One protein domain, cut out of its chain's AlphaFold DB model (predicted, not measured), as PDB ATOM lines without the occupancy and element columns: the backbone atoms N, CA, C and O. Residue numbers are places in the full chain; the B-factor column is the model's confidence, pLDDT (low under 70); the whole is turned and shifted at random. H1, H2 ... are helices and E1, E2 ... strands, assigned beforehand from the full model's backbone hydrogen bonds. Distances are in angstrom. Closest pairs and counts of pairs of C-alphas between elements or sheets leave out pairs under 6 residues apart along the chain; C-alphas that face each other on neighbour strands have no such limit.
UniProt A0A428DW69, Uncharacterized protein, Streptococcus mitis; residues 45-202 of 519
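This is residues 45 to 202 of the 519 residues of an uncharacterized protein of Streptococcus mitis (UniProt A0A428DW69). Two strongly twisted four-stranded sheets stand side by side, E3 of the first next to E5 of the second, with H1 and H2 covering one face of the first sheet and the short H3 by the second. From H3 the last stretch, residues 187 to 202, runs back across to E1 at the far edge of the first sheet. The 158 printed residues hold, in order, H1 H2 E1 E2 E3 E4 E5 E6 E7 E8 H3; the class is mixed, helices and strands. Each sheet is antiparallel and a meander, each strand the neighbour of the one before: E1 E2 E3 E4 and E5 E6 E7 E8. The whole is compact, with a radius of gyration of the C-alphas of 15.2 A and spans of 42 by 41 by 30 A.

H1, residues 45 to 56, touches H2, residues 68 to 75, with residues 52 to 56 alone; the closest C-alphas are those of Ala 56 and Val 73, 5.5 A apart. They run the same way at a steep tilt of 42 degrees. Both are on the sheet of E1, residues 80 to 88, E2, residues 97 to 104, E3, residues 109 to 118, and E4, residues 121 to 124, in two layers, helices on one face of a sheet. H2 has a height over the sheet of 8.5 A. N 84 and O 101 of the hairpin E1 and E2 are 2.9 A apart, within hydrogen-bond range, as are N 98 and O 115 of E2 and E3 at 2.8 A. E3 bends by 58 degrees at residue 112 and pairs with E4 over residues 115 to 118, with N 116 and O 123 at 2.9 A. The closest C-alphas of E3 and E5, residues 140 to 143, are those of Leu 111 and Val 141, 6.4 A apart. E5 is an edge strand and forms a hairpin with E6, residues 149 to 156; N 142 and O 150 of this pair are 2.8 A apart, within hydrogen-bond range. N 151 and O 163 are 2.8 A apart between E6 and E7, residues 159 to 167, and N 164 and O 178 are 2.8 A apart between E7 and E8, residues 174 to 180. H3, residues 183 to 186, is on this second sheet at a height of 7.6 A, only just over none of its strands, with 2 C-alphas falling on E7 and 2 on E8. Every O i to N i+4 pair is within hydrogen-bond range in H1, against 1 of 4 in H2, which has 5 of 5 O i to N i+3 pairs; H3 is too short for an i+4 pair.

H1 begins at C-alpha 45 (164.758, 193.934, 161.732) and is 16.6 A long. E3 is 26.3 A long and E7 26.5 A. H3 ends at C-alpha 186 (134.396, 181.760, 160.854).

The C-alphas farthest apart, of Asp 119 and Thr 158, are 43.7 A apart. The printed part has no cut. The long links are H1 to H2 and E4 to E5. Residues 200 to 201 pair with residues 84 to 85 of E1, antiparallel. Mean pLDDT of the printed part is 89.2, with residues 61 to 62 under 70.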
ATOM      1  N   TYR A  45     165.069 195.333 161.439       95.81
ATOM      2  CA  TYR A  45     164.758 193.934 161.732       95.81
ATOM      3  C   TYR A  45     165.983 193.075 162.083       95.81
ATOM      4  O   TYR A  45     165.814 192.031 162.716       95.81
ATOM      5  N   ASN A  46     167.214 193.486 161.757       94.12
ATOM      6  CA  ASN A  46     168.410 192.663 161.990       94.12
ATOM      7  C   ASN A  46     168.614 192.309 163.455       94.12
ATOM      8  O   ASN A  46     169.030 191.192 163.752       94.12
ATOM      9  N   LYS A  47     168.255 193.205 164.381       93.50
ATOM     10  CA  LYS A  47     168.314 192.881 165.808       93.50
ATOM     11  C   LYS A  47     167.420 191.679 166.144       93.50
ATOM     12  O   LYS A  47     167.820 190.819 166.923       93.50
ATOM     13  N   VAL A  48     166.220 191.615 165.564       95.50
ATOM     14  CA  VAL A  48     165.307 190.477 165.749       95.50
ATOM     15  C   VAL A  48     165.917 189.219 165.136       95.50
ATOM     16  O   VAL A  48     165.983 188.193 165.809       95.50
ATOM     17  N   LEU A  49     166.433 189.305 163.907       96.25
ATOM     18  CA  LEU A  49     167.089 188.177 163.235       96.25
ATOM     19  C   LEU A  49     168.284 187.635 164.041       96.25
ATOM     20  O   LEU A  49     168.426 186.424 164.184       96.25
ATOM     21  N   ASP A  50     169.113 188.510 164.615       93.88
ATOM     22  CA  ASP A  50     170.237 188.143 165.489       93.88
ATOM     23  C   ASP A  50     169.788 187.400 166.743       93.88
ATOM     24  O   ASP A  50     170.427 186.432 167.165       93.88
ATOM     25  N   ASP A  51     168.707 187.859 167.370       94.38
ATOM     26  CA  ASP A  51     168.188 187.236 168.583       94.38
ATOM     27  C   ASP A  51     167.613 185.839 168.268       94.38
ATOM     28  O   ASP A  51     167.913 184.877 168.979       94.38
ATOM     29  N   TYR A  52     166.901 185.673 167.148       95.44
ATOM     30  CA  TYR A  52     166.446 184.353 166.690       95.44
ATOM     31  C   TYR A  52     167.599 183.421 166.299       95.44
ATOM     32  O   TYR A  52     167.579 182.244 166.665       95.44
ATOM     33  N   GLU A  53     168.627 183.926 165.618       94.00
ATOM     34  CA  GLU A  53     169.809 183.144 165.242       94.00
ATOM     35  C   GLU A  53     170.545 182.603 166.477       94.00
ATOM     36  O   GLU A  53     170.903 181.422 166.536       94.00
ATOM     37  N   LYS A  54     170.735 183.443 167.503       92.31
ATOM     38  CA  LYS A  54     171.340 183.030 168.779       92.31
ATOM     39  C   LYS A  54     170.550 181.893 169.421       92.31
ATOM     40  O   LYS A  54     171.149 180.897 169.836       92.31
ATOM     41  N   VAL A  55     169.223 182.012 169.459       90.62
ATOM     42  CA  VAL A  55     168.329 181.005 170.052       90.62
ATOM     43  C   VAL A  55     168.357 179.704 169.254       90.62
ATOM     44  O   VAL A  55     168.529 178.636 169.846       90.62
ATOM     45  N   ALA A  56     168.301 179.777 167.923       89.12
ATOM     46  CA  ALA A  56     168.425 178.622 167.032       89.12
ATOM     47  C   ALA A  56     169.779 177.903 167.198       89.12
ATOM     48  O   ALA A  56     169.871 176.675 167.099       89.12
ATOM     49  N   LYS A  57     170.844 178.648 167.533       89.00
ATOM     50  CA  LYS A  57     172.181 178.122 167.859       89.00
ATOM     51  C   LYS A  57     172.321 177.606 169.298       89.00
ATOM     52  O   LYS A  57     173.356 177.035 169.627       89.00
ATOM     53  N   GLY A  58     171.273 177.687 170.118       83.50
ATOM     54  CA  GLY A  58     171.256 177.179 171.496       83.50
ATOM     55  C   GLY A  58     171.760 178.177 172.538       83.50
ATOM     56  O   GLY A  58     171.991 177.802 173.686       83.50
ATOM     57  N   THR A  59     171.928 179.443 172.157       82.25
ATOM     58  CA  THR A  59     172.250 180.522 173.092       82.25
ATOM     59  C   THR A  59     170.952 181.084 173.656       82.25
ATOM     60  O   THR A  59     170.199 181.750 172.954       82.25
ATOM     61  N   LEU A  60     170.699 180.832 174.938       72.69
ATOM     62  CA  LEU A  60     169.596 181.443 175.675       72.69
ATOM     63  C   LEU A  60     170.167 182.551 176.562       72.69
ATOM     64  O   LEU A  60     170.834 182.271 177.556       72.69
ATOM     65  N   SER A  61     169.927 183.810 176.200       66.81
ATOM     66  CA  SER A  61     170.202 184.960 177.064       66.81
ATOM     67  C   SER A  61     168.896 185.520 177.624       66.81
ATOM     68  O   SER A  61     167.854 185.533 176.967       66.81
ATOM     69  N   THR A  62     168.937 185.973 178.875       67.06
ATOM     70  CA  THR A  62     167.798 186.641 179.508       67.06
ATOM     71  C   THR A  62     167.555 187.991 178.835       67.06
ATOM     72  O   THR A  62     168.467 188.814 178.785       67.06
ATOM     73  N   GLY A  63     166.332 188.226 178.351       70.44
ATOM     74  CA  GLY A  63     165.910 189.509 177.771       70.44
ATOM     75  C   GLY A  63     165.820 189.572 176.240       70.44
ATOM     76  O   GLY A  63     165.579 190.656 175.716       70.44
ATOM     77  N   MET A  64     165.987 188.457 175.516       85.00
ATOM     78  CA  MET A  64     165.643 188.399 174.087       85.00
ATOM     79  C   MET A  64     164.119 188.355 173.901       85.00
ATOM     80  O   MET A  64     163.449 187.505 174.486       85.00
ATOM     81  N   ASP A  65     163.579 189.252 173.075       89.25
ATOM     82  CA  ASP A  65     162.162 189.256 172.689       89.25
ATOM     83  C   ASP A  65     161.956 188.363 171.461       89.25
ATOM     84  O   ASP A  65     161.844 188.836 170.331       89.25
ATOM     85  N   VAL A  66     161.952 187.054 171.695       91.94
ATOM     86  CA  VAL A  66     161.739 186.017 170.678       91.94
ATOM     87  C   VAL A  66     160.566 185.118 171.070       91.94
ATOM     88  O   VAL A  66     160.198 185.020 172.243       91.94
ATOM     89  N   ASN A  67     159.999 184.406 170.102       93.31
ATOM     90  CA  ASN A  67     159.109 183.286 170.388       93.31
ATOM     91  C   ASN A  67     159.922 182.136 171.028       93.31
ATOM     92  O   ASN A  67     160.901 181.678 170.429       93.31
ATOM     93  N   PRO A  68     159.534 181.632 172.216       88.44
ATOM     94  CA  PRO A  68     160.281 180.593 172.928       88.44
ATOM     95  C   PRO A  68     160.380 179.266 172.162       88.44
ATOM     96  O   PRO A  68     161.322 178.508 172.383       88.44
ATOM     97  N   LEU A  69     159.459 178.981 171.238       91.56
ATOM     98  CA  LEU A  69     159.495 177.764 170.425       91.56
ATOM     99  C   LEU A  69     160.649 177.765 169.408       91.56
ATOM    100  O   LEU A  69     161.003 176.704 168.903       91.56
ATOM    101  N   ALA A  70     161.324 178.896 169.176       92.81
ATOM    102  CA  ALA A  70     162.541 178.939 168.362       92.81
ATOM    103  C   ALA A  70     163.660 178.020 168.895       92.81
ATOM    104  O   ALA A  70     164.455 177.490 168.119       92.81
ATOM    105  N   SER A  71     163.710 177.751 170.210       90.88
ATOM    106  CA  SER A  71     164.711 176.837 170.784       90.88
ATOM    107  C   SER A  71     164.510 175.376 170.363       90.88
ATOM    108  O   SER A  71     165.392 174.539 170.584       90.88
ATOM    109  N   GLN A  72     163.365 175.047 169.750       89.94
ATOM    110  CA  GLN A  72     163.077 173.701 169.269       89.94
ATOM    111  C   GLN A  72     164.043 173.237 168.178       89.94
ATOM    112  O   GLN A  72     164.281 172.034 168.078       89.94
ATOM    113  N   VAL A  73     164.701 174.150 167.456       90.19
ATOM    114  CA  VAL A  73     165.806 173.807 166.542       90.19
ATOM    115  C   VAL A  73     166.884 172.971 167.249       90.19
ATOM    116  O   VAL A  73     167.450 172.052 166.664       90.19
ATOM    117  N   LYS A  74     167.139 173.216 168.544       88.88
ATOM    118  CA  LYS A  74     168.082 172.408 169.334       88.88
ATOM    119  C   LYS A  74     167.441 171.242 170.071       88.88
ATOM    120  O   LYS A  74     168.058 170.183 170.164       88.88
ATOM    121  N   SER A  75     166.237 171.407 170.617       85.62
ATOM    122  CA  SER A  75     165.640 170.386 171.490       85.62
ATOM    123  C   SER A  75     164.867 169.290 170.751       85.62
ATOM    124  O   SER A  75     164.597 168.247 171.341       85.62
ATOM    125  N   SER A  76     164.519 169.486 169.476       85.62
ATOM    126  CA  SER A  76     163.644 168.583 168.708       85.62
ATOM    127  C   SER A  76     164.350 167.391 168.045       85.62
ATOM    128  O   SER A  76     163.774 166.738 167.179       85.62
ATOM    129  N   GLN A  77     165.601 167.097 168.418       85.56
ATOM    130  CA  GLN A  77     166.387 165.985 167.856       85.56
ATOM    131  C   GLN A  77     166.481 166.011 166.313       85.56
ATOM    132  O   GLN A  77     166.522 164.970 165.661       85.56
ATOM    133  N   GLY A  78     166.531 167.212 165.726       82.75
ATOM    134  CA  GLY A  78     166.659 167.411 164.279       82.75
ATOM    135  C   GLY A  78     165.347 167.328 163.497       82.75
ATOM    136  O   GLY A  78     165.395 167.192 162.274       82.75
ATOM    137  N   PHE A  79     164.191 167.385 164.170       87.19
ATOM    138  CA  PHE A  79     162.907 167.591 163.496       87.19
ATOM    139  C   PHE A  79     162.809 169.006 162.913       87.19
ATOM    140  O   PHE A  79     162.424 169.146 161.756       87.19
ATOM    141  N   TYR A  80     163.232 170.025 163.669       92.19
ATOM    142  CA  TYR A  80     163.427 171.385 163.164       92.19
ATOM    143  C   TYR A  80     164.893 171.628 162.814       92.19
ATOM    144  O   TYR A  80     165.782 171.302 163.606       92.19
ATOM    145  N   THR A  81     165.138 172.186 161.631       91.12
ATOM    146  CA  THR A  81     166.476 172.376 161.059       91.12
ATOM    147  C   THR A  81     166.984 173.802 161.204       91.12
ATOM    148  O   THR A  81     168.176 173.975 161.455       91.12
ATOM    149  N   ASP A  82     166.102 174.800 161.101       93.56
ATOM    150  CA  ASP A  82     166.472 176.213 161.205       93.56
ATOM    151  C   ASP A  82     165.292 177.099 161.653       93.56
ATOM    152  O   ASP A  82     164.141 176.653 161.729       93.56
ATOM    153  N   VAL A  83     165.589 178.367 161.944       95.94
ATOM    154  CA  VAL A  83     164.616 179.463 161.920       95.94
ATOM    155  C   VAL A  83     164.840 180.261 160.640       95.94
ATOM    156  O   VAL A  83     165.957 180.681 160.339       95.94
ATOM    157  N   VAL A  84     163.768 180.509 159.901       96.56
ATOM    158  CA  VAL A  84     163.796 181.262 158.646       96.56
ATOM    159  C   VAL A  84     162.899 182.491 158.724       96.56
ATOM    160  O   VAL A  84     162.013 182.567 159.578       96.56
ATOM    161  N   TYR A  85     163.107 183.443 157.817       97.94
ATOM    162  CA  TYR A  85     162.274 184.631 157.695       97.94
ATOM    163  C   TYR A  85     161.849 184.930 156.254       97.94
ATOM    164  O   TYR A  85     162.507 184.526 155.296       97.94
ATOM    165  N   HIS A  86     160.750 185.664 156.113       94.56
ATOM    166  CA  HIS A  86     160.269 186.242 154.861       94.56
ATOM    167  C   HIS A  86     159.766 187.663 155.133       94.56
ATOM    168  O   HIS A  86     159.298 187.945 156.234       94.56
ATOM    169  N   LYS A  87     159.881 188.560 154.151       93.06
ATOM    170  CA  LYS A  87     159.332 189.916 154.231       93.06
ATOM    171  C   LYS A  87     158.244 190.077 153.186       93.06
ATOM    172  O   LYS A  87     158.477 189.708 152.039       93.06
ATOM    173  N   THR A  88     157.102 190.612 153.589       89.44
ATOM    174  CA  THR A  88     155.997 190.931 152.683       89.44
ATOM    175  C   THR A  88     155.098 191.973 153.329       89.44
ATOM    176  O   THR A  88     154.844 191.895 154.527       89.44
ATOM    177  N   ASP A  89     154.601 192.915 152.538       87.50
ATOM    178  CA  ASP A  89     153.551 193.855 152.938       87.50
ATOM    179  C   ASP A  89     152.220 193.096 153.100       87.50
ATOM    180  O   ASP A  89     151.572 192.720 152.118       87.50
ATOM    181  N   LEU A  90     151.859 192.749 154.340       86.06
ATOM    182  CA  LEU A  90     150.629 192.009 154.635       86.06
ATOM    183  C   LEU A  90     149.452 192.965 154.767       86.06
ATOM    184  O   LEU A  90     148.354 192.660 154.298       86.06
ATOM    185  N   ASN A  91     149.646 194.104 155.423       85.00
ATOM    186  CA  ASN A  91     148.554 195.031 155.705       85.00
ATOM    187  C   ASN A  91     148.252 195.999 154.534       85.00
ATOM    188  O   ASN A  91     147.233 196.689 154.577       85.00
ATOM    189  N   ASN A  92     149.052 195.958 153.461       81.44
ATOM    190  CA  ASN A  92     148.997 196.817 152.278       81.44
ATOM    191  C   ASN A  92     149.222 198.307 152.595       81.44
ATOM    192  O   ASN A  92     148.592 199.171 151.973       81.44
ATOM    193  N   ASP A  93     150.078 198.615 153.574       79.75
ATOM    194  CA  ASP A  93     150.455 199.986 153.946       79.75
ATOM    195  C   ASP A  93     151.750 200.476 153.267       79.75
ATOM    196  O   ASP A  93     152.129 201.641 153.423       79.75
ATOM    197  N   GLY A  94     152.386 199.622 152.457       80.00
ATOM    198  CA  GLY A  94     153.646 199.895 151.772       80.00
ATOM    199  C   GLY A  94     154.896 199.547 152.585       80.00
ATOM    200  O   GLY A  94     156.004 199.772 152.086       80.00
ATOM    201  N   VAL A  95     154.753 199.003 153.799       86.56
ATOM    202  CA  VAL A  95     155.841 198.531 154.662       86.56
ATOM    203  C   VAL A  95     155.785 197.010 154.794       86.56
ATOM    204  O   VAL A  95     154.781 196.434 155.187       86.56
ATOM    205  N   ASP A  96     156.898 196.325 154.525       90.69
ATOM    206  CA  ASP A  96     156.943 194.875 154.705       90.69
ATOM    207  C   ASP A  96     156.923 194.482 156.193       90.69
ATOM    208  O   ASP A  96     157.807 194.862 156.980       90.69
ATOM    209  N   GLU A  97     156.025 193.563 156.544       95.31
ATOM    210  CA  GLU A  97     156.106 192.775 157.767       95.31
ATOM    211  C   GLU A  97     157.201 191.704 157.672       95.31
ATOM    212  O   GLU A  97     157.390 191.045 156.648       95.31
ATOM    213  N   LEU A  98     157.888 191.465 158.790       97.81
ATOM    214  CA  LEU A  98     158.795 190.337 158.966       97.81
ATOM    215  C   LEU A  98     158.034 189.125 159.513       97.81
ATOM    216  O   LEU A  98     157.600 189.115 160.668       97.81
ATOM    217  N   LEU A  99     157.958 188.073 158.707       97.94
ATOM    218  CA  LEU A  99     157.497 186.745 159.093       97.94
ATOM    219  C   LEU A  99     158.680 185.893 159.544       97.94
ATOM    220  O   LEU A  99     159.682 185.822 158.840       97.94
ATOM    221  N   LEU A 100     158.550 185.196 160.670       98.12
ATOM    222  CA  LEU A 100     159.530 184.233 161.181       98.12
ATOM    223  C   LEU A 100     158.880 182.863 161.336       98.12
ATOM    224  O   LEU A 100     157.776 182.766 161.871       98.12
ATOM    225  N   ALA A 101     159.567 181.801 160.925       97.25
ATOM    226  CA  ALA A 101     159.052 180.436 160.988       97.25
ATOM    227  C   ALA A 101     160.128 179.418 161.390       97.25
ATOM    228  O   ALA A 101     161.312 179.600 161.107       97.25
ATOM    229  N   LEU A 102     159.704 178.320 162.023       95.31
ATOM    230  CA  LEU A 102     160.517 177.110 162.132       95.31
ATOM    231  C   LEU A 102     160.515 176.386 160.793       95.31
ATOM    232  O   LEU A 102     159.451 176.166 160.215       95.31
ATOM    233  N   GLU A 103     161.689 175.953 160.359       94.56
ATOM    234  CA  GLU A 103     161.825 175.011 159.260       94.56
ATOM    235  C   GLU A 103     161.891 173.583 159.791       94.56
ATOM    236  O   GLU A 103     162.723 173.252 160.638       94.56
ATOM    237  N   MET A 104     161.003 172.730 159.287       90.06
ATOM    238  CA  MET A 104     161.027 171.295 159.535       90.06
ATOM    239  C   MET A 104     162.001 170.603 158.583       90.06
ATOM    240  O   MET A 104     162.227 171.040 157.458       90.06
ATOM    241  N   LYS A 105     162.477 169.421 158.968       87.12
ATOM    242  CA  LYS A 105     163.288 168.550 158.108       87.12
ATOM    243  C   LYS A 105     162.592 168.171 156.788       87.12
ATOM    244  O   LYS A 105     163.274 167.828 155.828       87.12
ATOM    245  N   SER A 106     161.255 168.202 156.742       82.62
ATOM    246  CA  SER A 106     160.458 168.008 155.520       82.62
ATOM    247  C   SER A 106     160.539 169.186 154.542       82.62
ATOM    248  O   SER A 106     160.135 169.033 153.394       82.62
ATOM    249  N   GLY A 107     161.053 170.338 154.980       84.31
ATOM    250  CA  GLY A 107     160.995 171.616 154.274       84.31
ATOM    251  C   GLY A 107     159.814 172.484 154.708       84.31
ATOM    252  O   GLY A 107     159.882 173.694 154.534       84.31
ATOM    253  N   GLU A 108     158.790 171.901 155.337       87.50
ATOM    254  CA  GLU A 108     157.588 172.626 155.757       87.50
ATOM    255  C   GLU A 108     157.888 173.695 156.814       87.50
ATOM    256  O   GLU A 108     158.754 173.522 157.683       87.50
ATOM    257  N   LYS A 109     157.144 174.801 156.758       92.00
ATOM    258  CA  LYS A 109     157.290 175.931 157.673       92.00
ATOM    259  C   LYS A 109     156.163 176.000 158.700       92.00
ATOM    260  O   LYS A 109     154.985 175.838 158.388       92.00
ATOM    261  N   SER A 110     156.526 176.305 159.944       93.06
ATOM    262  CA  SER A 110     155.580 176.621 161.020       93.06
ATOM    263  C   SER A 110     155.799 178.054 161.489       93.06
ATOM    264  O   SER A 110     156.854 178.365 162.042       93.06
ATOM    265  N   LEU A 111     154.821 178.933 161.247       95.69
ATOM    266  CA  LEU A 111     154.925 180.349 161.595       95.69
ATOM    267  C   LEU A 111     155.077 180.535 163.114       95.69
ATOM    268  O   LEU A 111     154.286 180.012 163.899       95.69
ATOM    269  N   LEU A 112     156.097 181.296 163.504       95.50
ATOM    270  CA  LEU A 112     156.459 181.595 164.887       95.50
ATOM    271  C   LEU A 112     156.163 183.036 165.283       95.50
ATOM    272  O   LEU A 112     155.863 183.295 166.447       95.50
ATOM    273  N   ASP A 113     156.359 183.993 164.384       97.38
ATOM    274  CA  ASP A 113     156.278 185.401 164.759       97.38
ATOM    275  C   ASP A 113     156.022 186.287 163.545       97.38
ATOM    276  O   ASP A 113     156.427 185.962 162.428       97.38
ATOM    277  N   ILE A 114     155.362 187.412 163.790       97.94
ATOM    278  CA  ILE A 114     155.097 188.471 162.824       97.94
ATOM    279  C   ILE A 114     155.505 189.792 163.477       97.94
ATOM    280  O   ILE A 114     155.117 190.088 164.617       97.94
ATOM    281  N   ARG A 115     156.296 190.592 162.765       97.75
ATOM    282  CA  ARG A 115     156.728 191.926 163.193       97.75
ATOM    283  C   ARG A 115     156.399 192.933 162.104       97.75
ATOM    284  O   ARG A 115     156.514 192.598 160.936       97.75
ATOM    285  N   THR A 116     156.058 194.151 162.495       95.50
ATOM    286  CA  THR A 116     155.944 195.294 161.578       95.50
ATOM    287  C   THR A 116     156.972 196.361 161.951       95.50
ATOM    288  O   THR A 116     157.571 196.307 163.036       95.50
ATOM    289  N   LEU A 117     157.190 197.318 161.057       92.88
ATOM    290  CA  LEU A 117     158.106 198.433 161.232       92.88
ATOM    291  C   LEU A 117     157.311 199.730 161.133       92.88
ATOM    292  O   LEU A 117     156.672 200.002 160.127       92.88
ATOM    293  N   LYS A 118     157.378 200.563 162.169       87.94
ATOM    294  CA  LYS A 118     156.752 201.884 162.148       87.94
ATOM    295  C   LYS A 118     157.647 202.885 162.839       87.94
ATOM    296  O   LYS A 118     158.132 202.602 163.931       87.94
ATOM    297  N   ASP A 119     157.877 204.029 162.202       84.75
ATOM    298  CA  ASP A 119     158.753 205.081 162.727       84.75
ATOM    299  C   ASP A 119     160.118 204.519 163.176       84.75
ATOM    300  O   ASP A 119     160.558 204.749 164.302       84.75
ATOM    301  N   GLU A 120     160.742 203.689 162.323       83.75
ATOM    302  CA  GLU A 120     162.040 203.029 162.580       83.75
ATOM    303  C   GLU A 120     162.051 202.067 163.785       83.75
ATOM    304  O   GLU A 120     163.093 201.579 164.233       83.75
ATOM    305  N   LYS A 121     160.871 201.752 164.322       90.31
ATOM    306  CA  LYS A 121     160.695 200.875 165.471       90.31
ATOM    307  C   LYS A 121     160.037 199.571 165.052       90.31
ATOM    308  O   LYS A 121     158.930 199.545 164.522       90.31
ATOM    309  N   VAL A 122     160.704 198.467 165.374       95.69
ATOM    310  CA  VAL A 122     160.141 197.128 165.194       95.69
ATOM    311  C   VAL A 122     159.097 196.852 166.276       95.69
ATOM    312  O   VAL A 122     159.380 196.955 167.473       95.69
ATOM    313  N   ILE A 123     157.898 196.461 165.853       95.31
ATOM    314  CA  ILE A 123     156.757 196.141 166.712       95.31
ATOM    315  C   ILE A 123     156.408 194.664 166.537       95.31
ATOM    316  O   ILE A 123     156.300 194.165 165.419       95.31
ATOM    317  N   ARG A 124     156.227 193.943 167.649       96.75
ATOM    318  CA  ARG A 124     155.772 192.546 167.641       96.75
ATOM    319  C   ARG A 124     154.261 192.476 167.504       96.75
ATOM    320  O   ARG A 124     153.545 192.835 168.437       96.75
ATOM    321  N   LEU A 125     153.793 191.953 166.377       97.44
ATOM    322  CA  LEU A 125     152.370 191.784 166.115       97.44
ATOM    323  C   LEU A 125     151.815 190.541 166.805       97.44
ATOM    324  O   LEU A 125     150.717 190.591 167.340       97.44
ATOM    325  N   THR A 126     152.566 189.444 166.864       96.00
ATOM    326  CA  THR A 126     152.162 188.198 167.539       96.00
ATOM    327  C   THR A 126     152.658 188.175 168.983       96.00
ATOM    328  O   THR A 126     153.757 187.706 169.278       96.00
ATOM    329  N   ASN A 127     151.867 188.748 169.890       93.81
ATOM    330  CA  ASN A 127     152.286 189.075 171.252       93.81
ATOM    331  C   ASN A 127     151.290 188.562 172.312       93.81
ATOM    332  O   ASN A 127     150.310 187.879 172.014       93.81
ATOM    333  N   GLN A 128     151.565 188.849 173.586       91.44
ATOM    334  CA  GLN A 128     150.761 188.332 174.694       91.44
ATOM    335  C   GLN A 128     149.359 188.963 174.754       91.44
ATOM    336  O   GLN A 128     148.414 188.310 175.202       91.44
ATOM    337  N   GLU A 129     149.194 190.204 174.284       91.81
ATOM    338  CA  GLU A 129     147.912 190.921 174.321       91.81
ATOM    339  C   GLU A 129     146.872 190.237 173.430       91.81
ATOM    340  O   GLU A 129     145.723 190.052 173.840       91.81
ATOM    341  N   ASN A 130     147.292 189.765 172.254       92.38
ATOM    342  CA  ASN A 130     146.453 188.962 171.364       92.38
ATOM    343  C   ASN A 130     146.626 187.443 171.531       92.38
ATOM    344  O   ASN A 130     145.965 186.680 170.829       92.38
ATOM    345  N   ARG A 131     147.420 186.995 172.516       90.81
ATOM    346  CA  ARG A 131     147.687 185.575 172.829       90.81
ATOM    347  C   ARG A 131     148.313 184.793 171.669       90.81
ATOM    348  O   ARG A 131     148.060 183.595 171.519       90.81
ATOM    349  N   LEU A 132     149.106 185.472 170.845       93.56
ATOM    350  CA  LEU A 132     149.848 184.877 169.734       93.56
ATOM    351  C   LEU A 132     151.360 184.804 170.015       93.56
ATOM    352  O   LEU A 132     152.127 184.418 169.142       93.56
ATOM    353  N   ASP A 133     151.813 185.117 171.232       90.31
ATOM    354  CA  ASP A 133     153.229 185.091 171.634       90.31
ATOM    355  C   ASP A 133     153.874 183.692 171.628       90.31
ATOM    356  O   ASP A 133     155.103 183.585 171.681       90.31
ATOM    357  N   GLN A 134     153.052 182.639 171.548       87.62
ATOM    358  CA  GLN A 134     153.454 181.227 171.571       87.62
ATOM    359  C   GLN A 134     152.935 180.432 170.361       87.62
ATOM    360  O   GLN A 134     152.699 179.226 170.461       87.62
ATOM    361  N   ILE A 135     152.718 181.094 169.219       92.50
ATOM    362  CA  ILE A 135     152.325 180.392 167.988       92.50
ATOM    363  C   ILE A 135     153.452 179.479 167.476       92.50
ATOM    364  O   ILE A 135     154.631 179.747 167.703       92.50
ATOM    365  N   GLY A 136     153.074 178.370 166.844       85.62
ATOM    366  CA  GLY A 136     153.933 177.261 166.428       85.62
ATOM    367  C   GLY A 136     153.149 175.941 166.428       85.62
ATOM    368  O   GLY A 136     151.980 175.912 166.050       85.62
ATOM    369  N   GLU A 137     153.751 174.846 166.908       74.56
ATOM    370  CA  GLU A 137     153.225 173.468 166.785       74.56
ATOM    371  C   GLU A 137     151.737 173.270 167.109       74.56
ATOM    372  O   GLU A 137     150.991 172.680 166.331       74.56
ATOM    373  N   ARG A 138     151.298 173.708 168.294       79.12
ATOM    374  CA  ARG A 138     149.926 173.467 168.790       79.12
ATOM    375  C   ARG A 138     148.986 174.646 168.576       79.12
ATOM    376  O   ARG A 138     147.778 174.511 168.766       79.12
ATOM    377  N   MET A 139     149.555 175.793 168.240       89.69
ATOM    378  CA  MET A 139     148.884 177.073 168.091       89.69
ATOM    379  C   MET A 139     149.328 177.642 166.753       89.69
ATOM    380  O   MET A 139     150.283 178.400 166.680       89.69
ATOM    381  N   THR A 140     148.679 177.219 165.679       91.38
ATOM    382  CA  THR A 140     149.104 177.561 164.323       91.38
ATOM    383  C   THR A 140     148.421 178.835 163.859       91.38
ATOM    384  O   THR A 140     147.225 179.016 164.102       91.38
ATOM    385  N   VAL A 141     149.154 179.676 163.136       94.25
ATOM    386  CA  VAL A 141     148.600 180.814 162.402       94.25
ATOM    387  C   VAL A 141     148.873 180.610 160.917       94.25
ATOM    388  O   VAL A 141     150.010 180.356 160.527       94.25
ATOM    389  N   GLY A 142     147.821 180.695 160.108       91.12
ATOM    390  CA  GLY A 142     147.888 180.692 158.651       91.12
ATOM    391  C   GLY A 142     147.528 182.062 158.086       91.12
ATOM    392  O   GLY A 142     146.661 182.746 158.629       91.12
ATOM    393  N   ILE A 143     148.181 182.444 156.992       90.06
ATOM    394  CA  ILE A 143     147.887 183.678 156.253       90.06
ATOM    395  C   ILE A 143     146.771 183.374 155.253       90.06
ATOM    396  O   ILE A 143     146.849 182.385 154.527       90.06
ATOM    397  N   LEU A 144     145.714 184.175 155.242       86.62
ATOM    398  CA  LEU A 144     144.585 184.032 154.326       86.62
ATOM    399  C   LEU A 144     144.838 184.815 153.023       86.62
ATOM    400  O   LEU A 144     145.675 185.712 153.005       86.62
ATOM    401  N   PRO A 145     144.121 184.511 151.921       81.00
ATOM    402  CA  PRO A 145     144.300 185.207 150.640       81.00
ATOM    403  C   PRO A 145     143.998 186.712 150.662       81.00
ATOM    404  O   PRO A 145     144.383 187.419 149.738       81.00
ATOM    405  N   ASP A 146     143.283 187.194 151.679       80.06
ATOM    406  CA  ASP A 146     143.012 188.615 151.932       80.06
ATOM    407  C   ASP A 146     144.016 189.240 152.925       80.06
ATOM    408  O   ASP A 146     143.741 190.289 153.503       80.06
ATOM    409  N   ASN A 147     145.144 188.563 153.161       83.12
ATOM    410  CA  ASN A 147     146.212 188.880 154.115       83.12
ATOM    411  C   ASN A 147     145.800 188.931 155.597       83.12
ATOM    412  O   ASN A 147     146.620 189.228 156.468       83.12
ATOM    413  N   SER A 148     144.554 188.587 155.920       89.38
ATOM    414  CA  SER A 148     144.141 188.378 157.303       89.38
ATOM    415  C   SER A 148     144.670 187.041 157.839       89.38
ATOM    416  O   SER A 148     145.229 186.228 157.101       89.38
ATOM    417  N   LEU A 149     144.540 186.795 159.144       95.44
ATOM    418  CA  LEU A 149     145.167 185.636 159.779       95.44
ATOM    419  C   LEU A 149     144.130 184.676 160.356       95.44
ATOM    420  O   LEU A 149     143.216 185.068 161.087       95.44
ATOM    421  N   LEU A 150     144.319 183.388 160.078       95.38
ATOM    422  CA  LEU A 150     143.574 182.294 160.684       95.38
ATOM    423  C   LEU A 150     144.409 181.657 161.790       95.38
ATOM    424  O   LEU A 150     145.393 180.967 161.532       95.38
ATOM    425  N   TYR A 151     143.970 181.826 163.027       95.69
ATOM    426  CA  TYR A 151     144.488 181.101 164.172       95.69
ATOM    427  C   TYR A 151     143.737 179.784 164.370       95.69
ATOM    428  O   TYR A 151     142.510 179.732 164.270       95.69
ATOM    429  N   ARG A 152     144.477 178.742 164.748       92.31
ATOM    430  CA  ARG A 152     143.952 177.461 165.216       92.31
ATOM    431  C   ARG A 152     144.735 177.010 166.444       92.31
ATOM    432  O   ARG A 152     145.928 176.729 166.362       92.31
ATOM    433  N   GLY A 153     144.043 176.891 167.569       87.44
ATOM    434  CA  GLY A 153     144.597 176.421 168.835       87.44
ATOM    435  C   GLY A 153     143.792 175.286 169.447       87.44
ATOM    436  O   GLY A 153     142.722 174.924 168.956       87.44
ATOM    437  N   ALA A 154     144.294 174.724 170.543       80.38
ATOM    438  CA  ALA A 154     143.554 173.746 171.334       80.38
ATOM    439  C   ALA A 154     142.465 174.439 172.175       80.38
ATOM    440  O   ALA A 154     142.760 175.373 172.919       80.38
ATOM    441  N   GLY A 155     141.222 173.962 172.075       72.06
ATOM    442  CA  GLY A 155     140.104 174.394 172.922       72.06
ATOM    443  C   GLY A 155     139.888 173.473 174.120       72.06
ATOM    444  O   GLY A 155     139.837 173.914 175.266       72.06
ATOM    445  N   THR A 156     139.817 172.168 173.858       75.62
ATOM    446  CA  THR A 156     139.778 171.097 174.867       75.62
ATOM    447  C   THR A 156     140.709 169.960 174.440       75.62
ATOM    448  O   THR A 156     141.365 170.048 173.407       75.62
ATOM    449  N   ALA A 157     140.752 168.856 175.193       73.00
ATOM    450  CA  ALA A 157     141.535 167.675 174.815       73.00
ATOM    451  C   ALA A 157     141.173 167.099 173.427       73.00
ATOM    452  O   ALA A 157     141.980 166.387 172.838       73.00
ATOM    453  N   THR A 158     139.973 167.392 172.912       77.69
ATOM    454  CA  THR A 158     139.459 166.844 171.647       77.69
ATOM    455  C   THR A 158     138.916 167.902 170.686       77.69
ATOM    456  O   THR A 158     138.387 167.538 169.640       77.69
ATOM    457  N   SER A 159     138.999 169.194 171.020       81.06
ATOM    458  CA  SER A 159     138.444 170.274 170.191       81.06
ATOM    459  C   SER A 159     139.457 171.382 169.949       81.06
ATOM    460  O   SER A 159     140.404 171.566 170.718       81.06
ATOM    461  N   HIS A 160     139.233 172.127 168.872       85.75
ATOM    462  CA  HIS A 160     140.043 173.274 168.496       85.75
ATOM    463  C   HIS A 160     139.240 174.558 168.691       85.75
ATOM    464  O   HIS A 160     138.012 174.543 168.680       85.75
ATOM    465  N   ILE A 161     139.950 175.662 168.881       90.62
ATOM    466  CA  ILE A 161     139.394 177.007 168.767       90.62
ATOM    467  C   ILE A 161     140.031 177.635 167.540       90.62
ATOM    468  O   ILE A 161     141.258 177.626 167.396       90.62
ATOM    469  N   TYR A 162     139.190 178.184 166.676       93.88
ATOM    470  CA  TYR A 162     139.599 178.958 165.523       93.88
ATOM    471  C   TYR A 162     139.319 180.430 165.788       93.88
ATOM    472  O   TYR A 162     138.277 180.782 166.341       93.88
ATOM    473  N   ALA A 163     140.230 181.300 165.374       95.69
ATOM    474  CA  ALA A 163     140.006 182.735 165.435       95.69
ATOM    475  C   ALA A 163     140.493 183.416 164.160       95.69
ATOM    476  O   ALA A 163     141.503 183.027 163.580       95.69
ATOM    477  N   HIS A 164     139.759 184.437 163.741       96.62
ATOM    478  CA  HIS A 164     140.112 185.302 162.628       96.62
ATOM    479  C   HIS A 164     140.680 186.604 163.183       96.62
ATOM    480  O   HIS A 164     140.022 187.271 163.987       96.62
ATOM    481  N   TYR A 165     141.901 186.938 162.781       97.12
ATOM    482  CA  TYR A 165     142.584 188.169 163.152       97.12
ATOM    483  C   TYR A 165     142.770 189.066 161.934       97.12
ATOM    484  O   TYR A 165     143.046 188.592 160.833       97.12
ATOM    485  N   GLN A 166     142.657 190.367 162.160       92.69
ATOM    486  CA  GLN A 166     142.891 191.418 161.176       92.69
ATOM    487  C   GLN A 166     143.863 192.440 161.757       92.69
ATOM    488  O   GLN A 166     143.981 192.558 162.977       92.69
ATOM    489  N   PHE A 167     144.550 193.184 160.901       93.31
ATOM    490  CA  PHE A 167     145.350 194.320 161.346       93.31
ATOM    491  C   PHE A 167     144.447 195.410 161.936       93.31
ATOM    492  O   PHE A 167     143.314 195.607 161.489       93.31
ATOM    493  N   SER A 168     144.935 196.111 162.959       91.81
ATOM    494  CA  SER A 168     144.332 197.372 163.384       91.81
ATOM    495  C   SER A 168     144.472 198.426 162.288       91.81
ATOM    496  O   SER A 168     145.360 198.345 161.444       91.81
ATOM    497  N   GLU A 169     143.614 199.445 162.326       87.38
ATOM    498  CA  GLU A 169     143.613 200.543 161.346       87.38
ATOM    499  C   GLU A 169     144.970 201.260 161.244       87.38
ATOM    500  O   GLU A 169     145.324 201.784 160.197       87.38
ATOM    501  N   ASP A 170     145.752 201.259 162.324       86.81
ATOM    502  CA  ASP A 170     147.077 201.871 162.376       86.81
ATOM    503  C   ASP A 170     148.237 200.913 162.038       86.81
ATOM    504  O   ASP A 170     149.393 201.329 162.163       86.81
ATOM    505  N   GLY A 171     147.940 199.654 161.685       88.69
ATOM    506  CA  GLY A 171     148.900 198.610 161.305       88.69
ATOM    507  C   GLY A 171     149.707 197.999 162.459       88.69
ATOM    508  O   GLY A 171     150.449 197.046 162.254       88.69
ATOM    509  N   GLN A 172     149.568 198.502 163.690       91.00
ATOM    510  CA  GLN A 172     150.491 198.186 164.793       91.00
ATOM    511  C   GLN A 172     150.079 196.996 165.662       91.00
ATOM    512  O   GLN A 172     150.811 196.618 166.580       91.00
ATOM    513  N   SER A 173     148.905 196.413 165.432       93.88
ATOM    514  CA  SER A 173     148.408 195.294 166.228       93.88
ATOM    515  C   SER A 173     147.525 194.358 165.409       93.88
ATOM    516  O   SER A 173     146.987 194.731 164.371       93.88
ATOM    517  N   LEU A 174     147.355 193.131 165.904       96.81
ATOM    518  CA  LEU A 174     146.385 192.177 165.372       96.81
ATOM    519  C   LEU A 174     145.166 192.123 166.292       96.81
ATOM    520  O   LEU A 174     145.277 191.781 167.472       96.81
ATOM    521  N   VAL A 175     144.000 192.423 165.730       95.31
ATOM    522  CA  VAL A 175     142.707 192.449 166.410       95.31
ATOM    523  C   VAL A 175     141.935 191.184 166.069       95.31
ATOM    524  O   VAL A 175     141.769 190.829 164.904       95.31
ATOM    525  N   LYS A 176     141.434 190.494 167.095       95.56
ATOM    526  CA  LYS A 176     140.561 189.334 166.912       95.56
ATOM    527  C   LYS A 176     139.182 189.801 166.444       95.56
ATOM    528  O   LYS A 176     138.420 190.346 167.239       95.56
ATOM    529  N   ALA A 177     138.857 189.554 165.180       92.25
ATOM    530  CA  ALA A 177     137.566 189.897 164.595       92.25
ATOM    531  C   ALA A 177     136.479 188.881 164.981       92.25
ATOM    532  O   ALA A 177     135.338 189.252 165.255       92.25
ATOM    533  N   LYS A 178     136.829 187.587 165.013       94.25
ATOM    534  CA  LYS A 178     135.874 186.500 165.263       94.25
ATOM    535  C   LYS A 178     136.546 185.280 165.884       94.25
ATOM    536  O   LYS A 178     137.715 185.017 165.625       94.25
ATOM    537  N   GLU A 179     135.797 184.520 166.678       94.44
ATOM    538  CA  GLU A 179     136.217 183.243 167.266       94.44
ATOM    539  C   GLU A 179     135.099 182.211 167.107       94.44
ATOM    540  O   GLU A 179     133.922 182.556 167.234       94.44
ATOM    541  N   ALA A 180     135.458 180.961 166.822       92.69
ATOM    542  CA  ALA A 180     134.518 179.856 166.693       92.69
ATOM    543  C   ALA A 180     135.155 178.506 167.058       92.69
ATOM    544  O   ALA A 180     136.376 178.348 167.041       92.69
ATOM    545  N   GLN A 181     134.315 177.515 167.379       89.75
ATOM    546  CA  GLN A 181     134.756 176.132 167.619       89.75
ATOM    547  C   GLN A 181     134.903 175.333 166.319       89.75
ATOM    548  O   GLN A 181     135.750 174.446 166.239       89.75
ATOM    549  N   GLU A 182     134.140 175.690 165.286       87.62
ATOM    550  CA  GLU A 182     134.224 175.091 163.956       87.62
ATOM    551  C   GLU A 182     134.784 176.094 162.947       87.62
ATOM    552  O   GLU A 182     134.420 177.272 162.943       87.62
ATOM    553  N   LEU A 183     135.659 175.626 162.055       86.25
ATOM    554  CA  LEU A 183     136.286 176.481 161.039       86.25
ATOM    555  C   LEU A 183     135.243 177.104 160.095       86.25
ATOM    556  O   LEU A 183     135.360 178.271 159.724       86.25
ATOM    557  N   ALA A 184     134.203 176.343 159.743       88.31
ATOM    558  CA  ALA A 184     133.128 176.796 158.861       88.31
ATOM    559  C   ALA A 184     132.381 178.016 159.424       88.31
ATOM    560  O   ALA A 184     131.953 178.885 158.663       88.31
ATOM    561  N   ASP A 185     132.289 178.121 160.749       90.62
ATOM    562  CA  ASP A 185     131.570 179.203 161.412       90.62
ATOM    563  C   ASP A 185     132.328 180.528 161.346       90.62
ATOM    564  O   ASP A 185     131.705 181.578 161.499       90.62
ATOM    565  N   LEU A 186     133.644 180.525 161.087       89.12
ATOM    566  CA  LEU A 186     134.396 181.760 160.854       89.12
ATOM    567  C   LEU A 186     134.006 182.417 159.526       89.12
ATOM    568  O   LEU A 186     133.887 183.642 159.489       89.12
ATOM    569  N   GLY A 187     133.710 181.624 158.492       86.06
ATOM    570  CA  GLY A 187     133.386 182.119 157.149       86.06
ATOM    571  C   GLY A 187     134.603 182.620 156.365       86.06
ATOM    572  O   GLY A 187     134.452 183.467 155.490       86.06
ATOM    573  N   VAL A 188     135.798 182.124 156.694       86.94
ATOM    574  CA  VAL A 188     137.063 182.479 156.031       86.94
ATOM    575  C   VAL A 188     137.509 181.383 155.063       86.94
ATOM    576  O   VAL A 188     137.096 180.228 155.185       86.94
ATOM    577  N   GLY A 189     138.345 181.749 154.089       79.81
ATOM    578  CA  GLY A 189     138.943 180.802 153.148       79.81
ATOM    579  C   GLY A 189     140.013 179.904 153.780       79.81
ATOM    580  O   GLY A 189     140.292 179.966 154.978       79.81
ATOM    581  N   SER A 190     140.637 179.069 152.952       86.44
ATOM    582  CA  SER A 190     141.810 178.291 153.359       86.44
ATOM    583  C   SER A 190     143.062 179.173 153.378       86.44
ATOM    584  O   SER A 190     143.217 179.996 152.471       86.44
ATOM    585  N   PRO A 191     143.977 178.990 154.347       87.69
ATOM    586  CA  PRO A 191     145.271 179.660 154.327       87.69
ATOM    587  C   PRO A 191     146.080 179.347 153.068       87.69
ATOM    588  O   PRO A 191     145.991 178.243 152.523       87.69
ATOM    589  N   ILE A 192     146.908 180.301 152.649       82.06
ATOM    590  CA  ILE A 192     147.942 180.068 151.646       82.06
ATOM    591  C   ILE A 192     148.991 179.101 152.204       82.06
ATOM    592  O   ILE A 192     149.217 179.019 153.414       82.06
ATOM    593  N   SER A 193     149.652 178.370 151.311       86.25
ATOM    594  CA  SER A 193     150.795 177.552 151.706       86.25
ATOM    595  C   SER A 193     151.992 178.457 151.981       86.25
ATOM    596  O   SER A 193     152.375 179.245 151.123       86.25
ATOM    597  N   LEU A 194     152.626 178.320 153.146       82.62
ATOM    598  CA  LEU A 194     153.858 179.057 153.443       82.62
ATOM    599  C   LEU A 194     155.001 178.674 152.490       82.62
ATOM    600  O   LEU A 194     155.906 179.474 152.279       82.62
ATOM    601  N   GLU A 195     154.931 177.502 151.854       85.56
ATOM    602  CA  GLU A 195     155.941 177.019 150.904       85.56
ATOM    603  C   GLU A 195     155.961 177.796 149.582       85.56
ATOM    604  O   GLU A 195     156.896 177.657 148.799       85.56
ATOM    605  N   THR A 196     154.945 178.622 149.311       76.81
ATOM    606  CA  THR A 196     154.960 179.519 148.147       76.81
ATOM    607  C   THR A 196     155.745 180.805 148.406       76.81
ATOM    608  O   THR A 196     155.953 181.582 147.478       76.81
ATOM    609  N   LEU A 197     156.161 181.054 149.653       74.94
ATOM    610  CA  LEU A 197     156.940 182.229 150.038       74.94
ATOM    611  C   LEU A 197     158.444 181.942 149.941       74.94
ATOM    612  O   LEU A 197     158.908 180.823 150.151       74.94
ATOM    613  N   SER A 198     159.227 182.977 149.636       83.19
ATOM    614  CA  SER A 198     160.687 182.873 149.524       83.19
ATOM    615  C   SER A 198     161.357 183.127 150.874       83.19
ATOM    616  O   SER A 198     161.600 184.277 151.250       83.19
ATOM    617  N   TRP A 199     161.637 182.055 151.610       89.56
ATOM    618  CA  TRP A 199     162.249 182.108 152.939       89.56
ATOM    619  C   TRP A 199     163.778 182.228 152.877       89.56
ATOM    620  O   TRP A 199     164.422 181.621 152.023       89.56
ATOM    621  N   LYS A 200     164.361 182.981 153.812       91.56
ATOM    622  CA  LYS A 200     165.811 183.133 154.026       91.56
ATOM    623  C   LYS A 200     166.192 182.675 155.429       91.56
ATOM    624  O   LYS A 200     165.352 182.724 156.328       91.56
ATOM    625  N   SER A 201     167.435 182.251 155.650       93.19
ATOM    626  CA  SER A 201     167.877 181.919 157.013       93.19
ATOM    627  C   SER A 201     167.959 183.197 157.842       93.19
ATOM    628  O   SER A 201     168.350 184.240 157.329       93.19
ATOM    629  N   VAL A 202     167.671 183.142 159.145       91.69
ATOM    630  CA  VAL A 202     167.889 184.302 160.040       91.69
ATOM    631  C   VAL A 202     169.356 184.747 160.117       91.69
ATOM    632  O   VAL A 202     169.639 185.849 160.591       91.69
TER     633      VAL A 202